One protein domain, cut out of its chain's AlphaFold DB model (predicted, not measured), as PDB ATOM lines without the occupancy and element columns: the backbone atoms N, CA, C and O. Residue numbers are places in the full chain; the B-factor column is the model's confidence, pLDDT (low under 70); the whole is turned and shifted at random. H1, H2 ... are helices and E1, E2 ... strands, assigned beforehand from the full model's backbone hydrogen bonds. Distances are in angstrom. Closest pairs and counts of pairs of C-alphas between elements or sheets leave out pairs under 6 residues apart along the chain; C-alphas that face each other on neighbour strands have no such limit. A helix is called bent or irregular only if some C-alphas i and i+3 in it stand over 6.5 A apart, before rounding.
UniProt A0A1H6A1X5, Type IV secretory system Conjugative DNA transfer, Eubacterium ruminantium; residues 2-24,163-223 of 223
ATOM      1  N   LEU A   2     -39.608  -7.505   1.652       93.56
ATOM      2  CA  LEU A   2     -40.739  -7.419   2.613       93.56
ATOM      3  C   LEU A   2     -41.759  -6.317   2.279       93.56
ATOM      4  O   LEU A   2     -42.953  -6.602   2.211       93.56
ATOM      5  N   LYS A   3     -41.296  -5.091   1.988       93.56
ATOM      6  CA  LYS A   3     -42.176  -3.983   1.566       93.56
ATOM      7  C   LYS A   3     -42.992  -4.334   0.315       93.56
ATOM      8  O   LYS A   3     -44.188  -4.083   0.268       93.56
ATOM      9  N   GLU A   4     -42.371  -5.005  -0.655       95.56
ATOM     10  CA  GLU A   4     -43.035  -5.485  -1.883       95.56
ATOM     11  C   GLU A   4     -44.120  -6.539  -1.598       95.56
ATOM     12  O   GLU A   4     -45.068  -6.665  -2.362       95.56
ATOM     13  N   ASN A   5     -44.023  -7.261  -0.476       95.44
ATOM     14  CA  ASN A   5     -45.037  -8.213  -0.009       95.44
ATOM     15  C   ASN A   5     -46.093  -7.572   0.919       95.44
ATOM     16  O   ASN A   5     -46.875  -8.276   1.575       95.44
ATOM     17  N   GLY A   6     -46.124  -6.236   0.974       95.69
ATOM     18  CA  GLY A   6     -47.093  -5.453   1.734       95.69
ATOM     19  C   GLY A   6     -46.831  -5.420   3.238       95.69
ATOM     20  O   GLY A   6     -47.781  -5.254   3.999       95.69
ATOM     21  N   TYR A   7     -45.584  -5.631   3.671       97.31
ATOM     22  CA  TYR A   7     -45.197  -5.386   5.059       97.31
ATOM     23  C   TYR A   7     -44.887  -3.907   5.279       97.31
ATOM     24  O   TYR A   7     -44.091  -3.320   4.543       97.31
ATOM     25  N   ASP A   8     -45.460  -3.346   6.337       97.06
ATOM     26  CA  ASP A   8     -44.926  -2.150   6.973       97.06
ATOM     27  C   ASP A   8     -43.646  -2.539   7.729       97.06
ATOM     28  O   ASP A   8     -43.650  -3.461   8.547       97.06
ATOM     29  N   VAL A   9     -42.524  -1.910   7.382       96.81
ATOM     30  CA  VAL A   9     -41.201  -2.267   7.910       96.81
ATOM     31  C   VAL A   9     -40.719  -1.143   8.804       96.81
ATOM     32  O   VAL A   9     -40.427  -0.054   8.312       96.81
ATOM     33  N   ARG A  10     -40.586  -1.452  10.093       97.06
ATOM     34  CA  ARG A  10     -40.135  -0.542  11.146       97.06
ATOM     35  C   ARG A  10     -38.777  -1.005  11.647       97.06
ATOM     36  O   ARG A  10     -38.474  -2.197  11.620       97.06
ATOM     37  N   VAL A  11     -37.943  -0.069  12.065       96.19
ATOM     38  CA  VAL A  11     -36.557  -0.349  12.445       96.19
ATOM     39  C   VAL A  11     -36.245   0.410  13.718       96.19
ATOM     40  O   VAL A  11     -36.357   1.630  13.710       96.19
ATOM     41  N   LEU A  12     -35.853  -0.298  14.774       95.31
ATOM     42  CA  LEU A  12     -35.151   0.288  15.907       95.31
ATOM     43  C   LEU A  12     -33.650   0.113  15.662       95.31
ATOM     44  O   LEU A  12     -33.126  -0.988  15.814       95.31
ATOM     45  N   ASP A  13     -32.978   1.180  15.246       94.06
ATOM     46  CA  ASP A  13     -31.546   1.167  14.950       94.06
ATOM     47  C   ASP A  13     -30.754   1.758  16.122       94.06
ATOM     48  O   ASP A  13     -30.759   2.970  16.332       94.06
ATOM     49  N   LEU A  14     -30.096   0.895  16.904       91.12
ATOM     50  CA  LEU A  14     -29.255   1.276  18.045       91.12
ATOM     51  C   LEU A  14     -27.776   1.466  17.653       91.12
ATOM     52  O   LEU A  14     -26.934   1.706  18.517       91.12
ATOM     53  N   VAL A  15     -27.454   1.361  16.358       90.31
ATOM     54  CA  VAL A  15     -26.126   1.643  15.793       90.31
ATOM     55  C   VAL A  15     -26.131   3.025  15.143       90.31
ATOM     56  O   VAL A  15     -25.295   3.876  15.447       90.31
ATOM     57  N   GLU A  16     -27.115   3.281  14.284       89.69
ATOM     58  CA  GLU A  16     -27.341   4.546  13.593       89.69
ATOM     59  C   GLU A  16     -28.707   5.133  13.971       89.69
ATOM     60  O   GLU A  16     -29.644   5.157  13.175       89.69
ATOM     61  N   HIS A  17     -28.814   5.689  15.180       88.56
ATOM     62  CA  HIS A  17     -30.073   6.204  15.748       88.56
ATOM     63  C   HIS A  17     -30.873   7.140  14.825       88.56
ATOM     64  O   HIS A  17     -32.095   7.177  14.890       88.56
ATOM     65  N   VAL A  18     -30.201   7.909  13.963       86.88
ATOM     66  CA  VAL A  18     -30.844   8.849  13.023       86.88
ATOM     67  C   VAL A  18     -31.669   8.121  11.949       86.88
ATOM     68  O   VAL A  18     -32.591   8.701  11.385       86.88
ATOM     69  N   LYS A  19     -31.353   6.853  11.665       89.69
ATOM     70  CA  LYS A  19     -32.096   5.982  10.740       89.69
ATOM     71  C   LYS A  19     -33.207   5.187  11.435       89.69
ATOM     72  O   LYS A  19     -33.979   4.503  10.759       89.69
ATOM     73  N   SER A  20     -33.272   5.256  12.761       94.38
ATOM     74  CA  SER A  20     -34.254   4.553  13.574       94.38
ATOM     75  C   SER A  20     -35.633   5.203  13.463       94.38
ATOM     76  O   SER A  20     -35.757   6.423  13.364       94.38
ATOM     77  N   HIS A  21     -36.676   4.382  13.525       96.75
ATOM     78  CA  HIS A  21     -38.025   4.851  13.807       96.75
ATOM     79  C   HIS A  21     -38.125   5.257  15.279       96.75
ATOM     80  O   HIS A  21     -37.442   4.711  16.151       96.75
ATOM     81  N   GLY A  22     -39.022   6.193  15.561       95.94
ATOM     82  CA  GLY A  22     -39.305   6.619  16.920       95.94
ATOM     83  C   GLY A  22     -39.880   5.489  17.782       95.94
ATOM     84  O   GLY A  22     -40.823   4.806  17.390       95.94
ATOM     85  N   TYR A  23     -39.348   5.312  18.985       96.12
ATOM     86  CA  TYR A  23     -39.874   4.436  20.024       96.12
ATOM     87  C   TYR A  23     -40.024   5.229  21.322       96.12
ATOM     88  O   TYR A  23     -39.041   5.529  22.000       96.12
ATOM     89  N   ASN A  24     -41.267   5.552  21.687       96.50
ATOM     90  CA  ASN A  24     -41.561   6.248  22.937       96.50
ATOM     91  C   ASN A  24     -42.251   5.295  23.935       96.50
ATOM     92  O   ASN A  24     -43.443   5.012  23.773       96.50
ATOM     93  N   MET A 163     -43.400   2.884  16.393       96.38
ATOM     94  CA  MET A 163     -43.358   1.427  16.495       96.38
ATOM     95  C   MET A 163     -44.739   0.788  16.504       96.38
ATOM     96  O   MET A 163     -44.809  -0.366  16.094       96.38
ATOM     97  N   ASP A 164     -45.784   1.492  16.966       95.19
ATOM     98  CA  ASP A 164     -47.190   1.059  17.060       95.19
ATOM     99  C   ASP A 164     -47.340  -0.459  17.270       95.19
ATOM    100  O   ASP A 164     -47.769  -1.200  16.382       95.19
ATOM    101  N   ILE A 165     -46.873  -0.935  18.432       95.31
ATOM    102  CA  ILE A 165     -46.675  -2.364  18.741       95.31
ATOM    103  C   ILE A 165     -47.917  -3.222  18.456       95.31
ATOM    104  O   ILE A 165     -47.782  -4.355  17.990       95.31
ATOM    105  N   LEU A 166     -49.128  -2.708  18.696       93.69
ATOM    106  CA  LEU A 166     -50.369  -3.466  18.483       93.69
ATOM    107  C   LEU A 166     -50.617  -3.809  17.006       93.69
ATOM    108  O   LEU A 166     -51.317  -4.779  16.699       93.69
ATOM    109  N   ASP A 167     -49.989  -3.090  16.075       96.31
ATOM    110  CA  ASP A 167     -50.046  -3.437  14.659       96.31
ATOM    111  C   ASP A 167     -49.389  -4.787  14.351       96.31
ATOM    112  O   ASP A 167     -49.767  -5.426  13.368       96.31
ATOM    113  N   LEU A 168     -48.471  -5.279  15.191       95.94
ATOM    114  CA  LEU A 168     -47.912  -6.628  15.042       95.94
ATOM    115  C   LEU A 168     -49.002  -7.706  15.136       95.94
ATOM    116  O   LEU A 168     -48.943  -8.702  14.417       95.94
ATOM    117  N   ALA A 169     -50.024  -7.491  15.971       95.12
ATOM    118  CA  ALA A 169     -51.135  -8.425  16.146       95.12
ATOM    119  C   ALA A 169     -52.206  -8.318  15.046       95.12
ATOM    120  O   ALA A 169     -52.965  -9.266  14.834       95.12
ATOM    121  N   THR A 170     -52.297  -7.175  14.355       94.38
ATOM    122  CA  THR A 170     -53.460  -6.831  13.514       94.38
ATOM    123  C   THR A 170     -53.120  -6.575  12.042       94.38
ATOM    124  O   THR A 170     -53.967  -6.793  11.173       94.38
ATOM    125  N   LYS A 171     -51.881  -6.191  11.718       96.06
ATOM    126  CA  LYS A 171     -51.417  -5.820  10.369       96.06
ATOM    127  C   LYS A 171     -50.188  -6.637   9.953       96.06
ATOM    128  O   LYS A 171     -49.666  -7.461  10.702       96.06
ATOM    129  N   LYS A 172     -49.748  -6.493   8.696       96.06
ATOM    130  CA  LYS A 172     -48.469  -7.048   8.215       96.06
ATOM    131  C   LYS A 172     -47.354  -6.080   8.590       96.06
ATOM    132  O   LYS A 172     -47.049  -5.189   7.811       96.06
ATOM    133  N   VAL A 173     -46.765  -6.268   9.764       97.06
ATOM    134  CA  VAL A 173     -45.622  -5.476  10.227       97.06
ATOM    135  C   VAL A 173     -44.408  -6.378  10.408       97.06
ATOM    136  O   VAL A 173     -44.540  -7.521  10.845       97.06
ATOM    137  N   ALA A 174     -43.236  -5.876  10.038       96.69
ATOM    138  CA  ALA A 174     -41.948  -6.457  10.388       96.69
ATOM    139  C   ALA A 174     -41.124  -5.395  11.120       96.69
ATOM    140  O   ALA A 174     -40.884  -4.319  10.573       96.69
ATOM    141  N   VAL A 175     -40.708  -5.699  12.349       96.38
ATOM    142  CA  VAL A 175     -39.819  -4.837  13.132       96.38
ATOM    143  C   VAL A 175     -38.420  -5.438  13.096       96.38
ATOM    144  O   VAL A 175     -38.248  -6.613  13.412       96.38
ATOM    145  N   PHE A 176     -37.439  -4.634  12.701       95.44
ATOM    146  CA  PHE A 176     -36.024  -4.970  12.786       95.44
ATOM    147  C   PHE A 176     -35.403  -4.226  13.958       95.44
ATOM    148  O   PHE A 176     -35.633  -3.030  14.119       95.44
ATOM    149  N   MET A 177     -34.611  -4.927  14.757       93.69
ATOM    150  CA  MET A 177     -33.840  -4.336  15.838       93.69
ATOM    151  C   MET A 177     -32.365  -4.515  15.499       93.69
ATOM    152  O   MET A 177     -31.909  -5.642  15.346       93.69
ATOM    153  N   ILE A 178     -31.651  -3.409  15.312       93.31
ATOM    154  CA  ILE A 178     -30.224  -3.418  14.990       93.31
ATOM    155  C   ILE A 178     -29.490  -3.071  16.278       93.31
ATOM    156  O   ILE A 178     -29.558  -1.931  16.736       93.31
ATOM    157  N   ILE A 179     -28.848  -4.067  16.880       89.88
ATOM    158  CA  ILE A 179     -28.136  -3.952  18.155       89.88
ATOM    159  C   ILE A 179     -26.626  -4.008  17.866       89.88
ATOM    160  O   ILE A 179     -26.203  -4.836  17.064       89.88
ATOM    161  N   PRO A 180     -25.801  -3.120  18.448       86.19
ATOM    162  CA  PRO A 180     -24.349  -3.180  18.281       86.19
ATOM    163  C   PRO A 180     -23.703  -4.346  19.053       86.19
ATOM    164  O   PRO A 180     -23.758  -4.376  20.280       86.19
ATOM    165  N   ASP A 181     -22.952  -5.205  18.354       79.38
ATOM    166  CA  ASP A 181     -22.211  -6.344  18.941       79.38
ATOM    167  C   ASP A 181     -21.162  -5.936  19.994       79.38
ATOM    168  O   ASP A 181     -20.760  -6.715  20.858       79.38
ATOM    169  N   ASN A 182     -20.639  -4.712  19.892       75.44
ATOM    170  CA  ASN A 182     -19.482  -4.251  20.659       75.44
ATOM    171  C   ASN A 182     -19.828  -3.257  21.776       75.44
ATOM    172  O   ASN A 182     -18.916  -2.779  22.458       75.44
ATOM    173  N   ASN A 183     -21.106  -2.899  21.949       70.69
ATOM    174  CA  ASN A 183     -21.501  -1.827  22.856       70.69
ATOM    175  C   ASN A 183     -22.865  -2.080  23.508       70.69
ATOM    176  O   ASN A 183     -23.901  -1.991  22.868       70.69
ATOM    177  N   SER A 184     -22.885  -2.280  24.825       76.75
ATOM    178  CA  SER A 184     -24.120  -2.540  25.571       76.75
ATOM    179  C   SER A 184     -24.893  -1.290  26.009       76.75
ATOM    180  O   SER A 184     -25.969  -1.423  26.595       76.75
ATOM    181  N   VAL A 185     -24.389  -0.077  25.738       77.25
ATOM    182  CA  VAL A 185     -24.947   1.190  26.255       77.25
ATOM    183  C   VAL A 185     -26.428   1.370  25.910       77.25
ATOM    184  O   VAL A 185     -27.173   1.921  26.717       77.25
ATOM    185  N   TYR A 186     -26.874   0.887  24.748       84.06
ATOM    186  CA  TYR A 186     -28.255   1.048  24.280       84.06
ATOM    187  C   TYR A 186     -29.112  -0.212  24.440       84.06
ATOM    188  O   TYR A 186     -30.310  -0.169  24.164       84.06
ATOM    189  N   ASN A 187     -28.556  -1.320  24.943       83.19
ATOM    190  CA  ASN A 187     -29.270  -2.601  25.039       83.19
ATOM    191  C   ASN A 187     -30.498  -2.521  25.953       83.19
ATOM    192  O   ASN A 187     -31.459  -3.271  25.778       83.19
ATOM    193  N   PHE A 188     -30.523  -1.564  26.886       84.25
ATOM    194  CA  PHE A 188     -31.714  -1.293  27.685       84.25
ATOM    195  C   PHE A 188     -32.925  -0.938  26.804       84.25
ATOM    196  O   PHE A 188     -34.044  -1.314  27.146       84.25
ATOM    197  N   MET A 189     -32.736  -0.257  25.667       89.19
ATOM    198  CA  MET A 189     -33.829   0.086  24.753       89.19
ATOM    199  C   MET A 189     -34.411  -1.150  24.083       89.19
ATOM    200  O   MET A 189     -35.630  -1.296  24.044       89.19
ATOM    201  N   ALA A 190     -33.541  -2.044  23.610       89.75
ATOM    202  CA  ALA A 190     -33.928  -3.330  23.047       89.75
ATOM    203  C   ALA A 190     -34.746  -4.147  24.057       89.75
ATOM    204  O   ALA A 190     -35.884  -4.528  23.781       89.75
ATOM    205  N   GLY A 191     -34.209  -4.333  25.269       88.69
ATOM    206  CA  GLY A 191     -34.886  -5.068  26.339       88.69
ATOM    207  C   GLY A 191     -36.219  -4.435  26.752       88.69
ATOM    208  O   GLY A 191     -37.196  -5.141  27.013       88.69
ATOM    209  N   THR A 192     -36.291  -3.103  26.756       89.25
ATOM    210  CA  THR A 192     -37.536  -2.384  27.041       89.25
ATOM    211  C   THR A 192     -38.570  -2.616  25.943       89.25
ATOM    212  O   THR A 192     -39.712  -2.959  26.254       89.25
ATOM    213  N   LEU A 193     -38.174  -2.489  24.672       92.69
ATOM    214  CA  LEU A 193     -39.082  -2.698  23.553       92.69
ATOM    215  C   LEU A 193     -39.617  -4.132  23.553       92.69
ATOM    216  O   LEU A 193     -40.825  -4.311  23.429       92.69
ATOM    217  N   TYR A 194     -38.769  -5.141  23.780       92.12
ATOM    218  CA  TYR A 194     -39.218  -6.531  23.917       92.12
ATOM    219  C   TYR A 194     -40.220  -6.706  25.056       92.12
ATOM    220  O   TYR A 194     -41.289  -7.280  24.851       92.12
ATOM    221  N   THR A 195     -39.911  -6.173  26.241       90.12
ATOM    222  CA  THR A 195     -40.812  -6.249  27.399       90.12
ATOM    223  C   THR A 195     -42.178  -5.655  27.058       90.12
ATOM    224  O   THR A 195     -43.200  -6.307  27.269       90.12
ATOM    225  N   GLN A 196     -42.206  -4.458  26.466       93.44
ATOM    226  CA  GLN A 196     -43.455  -3.808  26.082       93.44
ATOM    227  C   GLN A 196     -44.170  -4.549  24.950       93.44
ATOM    228  O   GLN A 196     -45.387  -4.687  25.004       93.44
ATOM    229  N   MET A 197     -43.450  -5.103  23.970       95.19
ATOM    230  CA  MET A 197     -44.047  -5.948  22.933       95.19
ATOM    231  C   MET A 197     -44.791  -7.133  23.543       95.19
ATOM    232  O   MET A 197     -45.969  -7.321  23.248       95.19
ATOM    233  N   PHE A 198     -44.155  -7.892  24.436       93.75
ATOM    234  CA  PHE A 198     -44.816  -9.019  25.093       93.75
ATOM    235  C   PHE A 198     -46.025  -8.570  25.913       93.75
ATOM    236  O   PHE A 198     -47.107  -9.127  25.764       93.75
ATOM    237  N   GLN A 199     -45.876  -7.518  26.719       92.38
ATOM    238  CA  GLN A 199     -46.958  -6.994  27.550       92.38
ATOM    239  C   GLN A 199     -48.182  -6.537  26.747       92.38
ATOM    240  O   GLN A 199     -49.310  -6.812  27.157       92.38
ATOM    241  N   GLN A 200     -47.978  -5.832  25.633       93.50
ATOM    242  CA  GLN A 200     -49.069  -5.354  24.779       93.50
ATOM    243  C   GLN A 200     -49.738  -6.511  24.033       93.50
ATOM    244  O   GLN A 200     -50.959  -6.550  23.913       93.50
ATOM    245  N   LEU A 201     -48.949  -7.471  23.544       95.69
ATOM    246  CA  LEU A 201     -49.471  -8.620  22.810       95.69
ATOM    247  C   LEU A 201     -50.241  -9.588  23.721       95.69
ATOM    248  O   LEU A 201     -51.301 -10.060  23.319       95.69
ATOM    249  N   TYR A 202     -49.758  -9.860  24.937       94.12
ATOM    250  CA  TYR A 202     -50.476 -10.707  25.899       94.12
ATOM    251  C   TYR A 202     -51.801 -10.083  26.327       94.12
ATOM    252  O   TYR A 202     -52.838 -10.725  26.241       94.12
ATOM    253  N   ASP A 203     -51.794  -8.802  26.673       92.62
ATOM    254  CA  ASP A 203     -53.007  -8.071  27.051       92.62
ATOM    255  C   ASP A 203     -54.031  -8.008  25.912       92.62
ATOM    256  O   ASP A 203     -55.222  -8.236  26.124       92.62
ATOM    257  N   TYR A 204     -53.574  -7.798  24.674       94.50
ATOM    258  CA  TYR A 204     -54.454  -7.873  23.512       94.50
ATOM    259  C   TYR A 204     -55.050  -9.278  23.337       94.50
ATOM    260  O   TYR A 204     -56.241  -9.409  23.051       94.50
ATOM    261  N   ALA A 205     -54.243 -10.330  23.501       95.69
ATOM    262  CA  ALA A 205     -54.704 -11.713  23.416       95.69
ATOM    263  C   ALA A 205     -55.775 -12.018  24.480       95.69
ATOM    264  O   ALA A 205     -56.869 -12.484  24.149       95.69
ATOM    265  N   ASP A 206     -55.495 -11.671  25.735       94.56
ATOM    266  CA  ASP A 206     -56.330 -12.011  26.886       94.56
ATOM    267  C   ASP A 206     -57.628 -11.193  26.937       94.56
ATOM    268  O   ASP A 206     -58.684 -11.731  27.271       94.56
ATOM    269  N   HIS A 207     -57.581  -9.907  26.574       94.06
ATOM    270  CA  HIS A 207     -58.697  -8.985  26.811       94.06
ATOM    271  C   HIS A 207     -59.434  -8.518  25.553       94.06
ATOM    272  O   HIS A 207     -60.590  -8.105  25.656       94.06
ATOM    273  N   VAL A 208     -58.811  -8.584  24.371       93.69
ATOM    274  CA  VAL A 208     -59.425  -8.116  23.113       93.69
ATOM    275  C   VAL A 208     -59.732  -9.276  22.173       93.69
ATOM    276  O   VAL A 208     -60.855  -9.397  21.688       93.69
ATOM    277  N   ALA A 209     -58.751 -10.142  21.915       92.44
ATOM    278  CA  ALA A 209     -58.936 -11.317  21.067       92.44
ATOM    279  C   ALA A 209     -59.663 -12.461  21.796       92.44
ATOM    280  O   ALA A 209     -60.219 -13.337  21.132       92.44
ATOM    281  N   ASN A 210     -59.674 -12.435  23.137       91.62
ATOM    282  CA  ASN A 210     -60.224 -13.479  24.004       91.62
ATOM    283  C   ASN A 210     -59.666 -14.871  23.641       91.62
ATOM    284  O   ASN A 210     -60.409 -15.843  23.472       91.62
ATOM    285  N   GLY A 211     -58.349 -14.938  23.428       90.56
ATOM    286  CA  GLY A 211     -57.662 -16.104  22.885       90.56
ATOM    287  C   GLY A 211     -56.403 -15.728  22.093       90.56
ATOM    288  O   GLY A 211     -55.800 -14.688  22.343       90.56
ATOM    289  N   PRO A 212     -55.953 -16.563  21.139       93.75
ATOM    290  CA  PRO A 212     -54.722 -16.298  20.399       93.75
ATOM    291  C   PRO A 212     -54.801 -14.995  19.591       93.75
ATOM    292  O   PRO A 212     -55.867 -14.594  19.124       93.75
ATOM    293  N   LEU A 213     -53.639 -14.373  19.362       95.94
ATOM    294  CA  LEU A 213     -53.535 -13.195  18.501       95.94
ATOM    295  C   LEU A 213     -54.150 -13.469  17.112       95.94
ATOM    296  O   LEU A 213     -53.885 -14.530  16.537       95.94
ATOM    297  N   PRO A 214     -54.884 -12.508  16.516       94.50
ATOM    298  CA  PRO A 214     -55.472 -12.661  15.182       94.50
ATOM    299  C   PRO A 214     -54.442 -13.000  14.101       94.50
ATOM    300  O   PRO A 214     -54.754 -13.663  13.110       94.50
ATOM    301  N   ARG A 215     -53.203 -12.532  14.284       93.56
ATOM    302  CA  ARG A 215     -52.059 -12.857  13.436       93.56
ATOM    303  C   ARG A 215     -50.921 -13.369  14.322       93.56
ATOM    304  O   ARG A 215     -50.552 -12.678  15.271       93.56
ATOM    305  N   PRO A 216     -50.339 -14.546  14.029       93.88
ATOM    306  CA  PRO A 216     -49.190 -15.039  14.776       93.88
ATOM    307  C   PRO A 216     -48.000 -14.085  14.652       93.88
ATOM    308  O   PRO A 216     -47.536 -13.812  13.543       93.88
ATOM    309  N   VAL A 217     -47.484 -13.626  15.790       96.00
ATOM    310  CA  VAL A 217     -46.253 -12.832  15.871       96.00
ATOM    311  C   VAL A 217     -45.093 -13.776  16.164       96.00
ATOM    312  O   VAL A 217     -45.187 -14.627  17.047       96.00
ATOM    313  N   ARG A 218     -44.007 -13.661  15.397       95.31
ATOM    314  CA  ARG A 218     -42.791 -14.463  15.577       95.31
ATOM    315  C   ARG A 218     -41.639 -13.544  15.938       95.31
ATOM    316  O   ARG A 218     -41.393 -12.578  15.224       95.31
ATOM    317  N   PHE A 219     -40.937 -13.892  17.007       94.88
ATOM    318  CA  PHE A 219     -39.706 -13.241  17.424       94.88
ATOM    319  C   PHE A 219     -38.536 -14.109  16.970       94.88
ATOM    320  O   PHE A 219     -38.500 -15.304  17.260       94.88
ATOM    321  N   PHE A 220     -37.614 -13.510  16.225       93.38
ATOM    322  CA  PHE A 220     -36.334 -14.113  15.879       93.38
ATOM    323  C   PHE A 220     -35.283 -13.331  16.656       93.38
ATOM    324  O   PHE A 220     -35.081 -12.154  16.371       93.38
ATOM    325  N   MET A 221     -34.714 -13.966  17.675       87.88
ATOM    326  CA  MET A 221     -33.724 -13.377  18.572       87.88
ATOM    327  C   MET A 221     -32.456 -14.209  18.415       87.88
ATOM    328  O   MET A 221     -32.485 -15.422  18.631       87.88
ATOM    329  N   ASP A 222     -31.416 -13.578  17.891       76.75
ATOM    330  CA  ASP A 222     -30.109 -14.158  17.589       76.75
ATOM    331  C   ASP A 222     -29.157 -14.164  18.794       76.75
ATOM    332  O   ASP A 222     -28.224 -14.970  18.808       76.75
ATOM    333  N   GLU A 223     -29.452 -13.356  19.814       59.22
ATOM    334  CA  GLU A 223     -28.768 -13.303  21.115       59.22
ATOM    335  C   GLU A 223     -29.627 -13.804  22.287       59.22
ATOM    336  O   GLU A 223     -30.847 -13.503  22.329       59.22
TER     337      GLU A 223
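Overview. This is residues 2 to 24 and 163 to 223 of the 223 residues of the protein "Type IV secretory system Conjugative DNA transfer" of Eubacterium ruminantium (UniProt A0A1H6A1X5). One long helix, H2, runs along a small, narrow sheet of two parallel strands, E1 and E2; the two make a wedge, with residues 189 to 194 of H2 over the sheet at the narrow end and the tiny helix H1 at the wide end, near the start of E2. After H2 the chain folds back as a tail without a named element, residues 210 to 223, passing E2 on the side away from E1. The printed part has 84 residues with two named helices and two named strands, in the order E1, H1, E2, H2; the sheet's order is E1, E2. The class is mixed, helices and strands, with 39 residues, under half, in named elements. The whole is compact, with a radius of gyration of the C-alphas of 13.6 A and spans of 41 by 29 by 24 A.

Along the chain. Start at Leu 2 and go on to C-alpha 8 at (-44.926, -2.150, 6.973), where strand E1, residues 8 to 13, begins; it is 15.9 A long. Past the cut, look at residues 167 to 170 for helix H1, 4.9 A long. Then find strand E2, residues 173 to 178, 16.2 A long, which begins at C-alpha 173 at (-45.622, -5.476, 10.227). Helix H2, residues 187 to 209, covers 31.2 A and ends at C-alpha 209 at (-58.936, -11.317, 21.067). H2 is neither bent nor irregular, but only just: C-alphas 206 and 209 are 6.4 A apart.

Arrangement. Begin with E1 and E2, parallel neighbours whose directions differ by 16 degrees. C-alphas 10 and 175 face each other at 4.7 A. Between the strands, N 10 and O 174 are 2.9 A apart and N 176 and O 10 are 2.9 A apart, both within hydrogen-bond range. The closest C-alphas of E2 and H2 are those of Met 177 and Ala 190, at 7.3 A. E1 and H2 are apart, but only just, with their closest C-alphas at 8.1 A. The closest C-alphas of H1 and E2 are those of Asp 167 and Val 173, 6.6 A apart. H1 and H2 are close but not clearly touching; their closest C-alphas are those of Ala 169 and Leu 201, at 6.9 A. In H2, 18 of 19 O i to N i+4 pairs are within hydrogen-bond range; H1 is too short for such a pair, and its one O i to N i+3 pair is within range.

Size, cuts and confidence. The two C-alphas farthest apart in the domain, those of Asn 182 and Asn 210, are 41.9 A apart. Residues 25 to 162 are not printed, and across this cut C-alphas 24 and 163 are 8.2 A apart; the link from E1 to H1 goes across it. Of the links that are printed whole, H1 to E2 is tight and E2 to H2 is short. The mean pLDDT of the printed part is 91.7, and residue 223, the chain's last, is the one printed residue under 70.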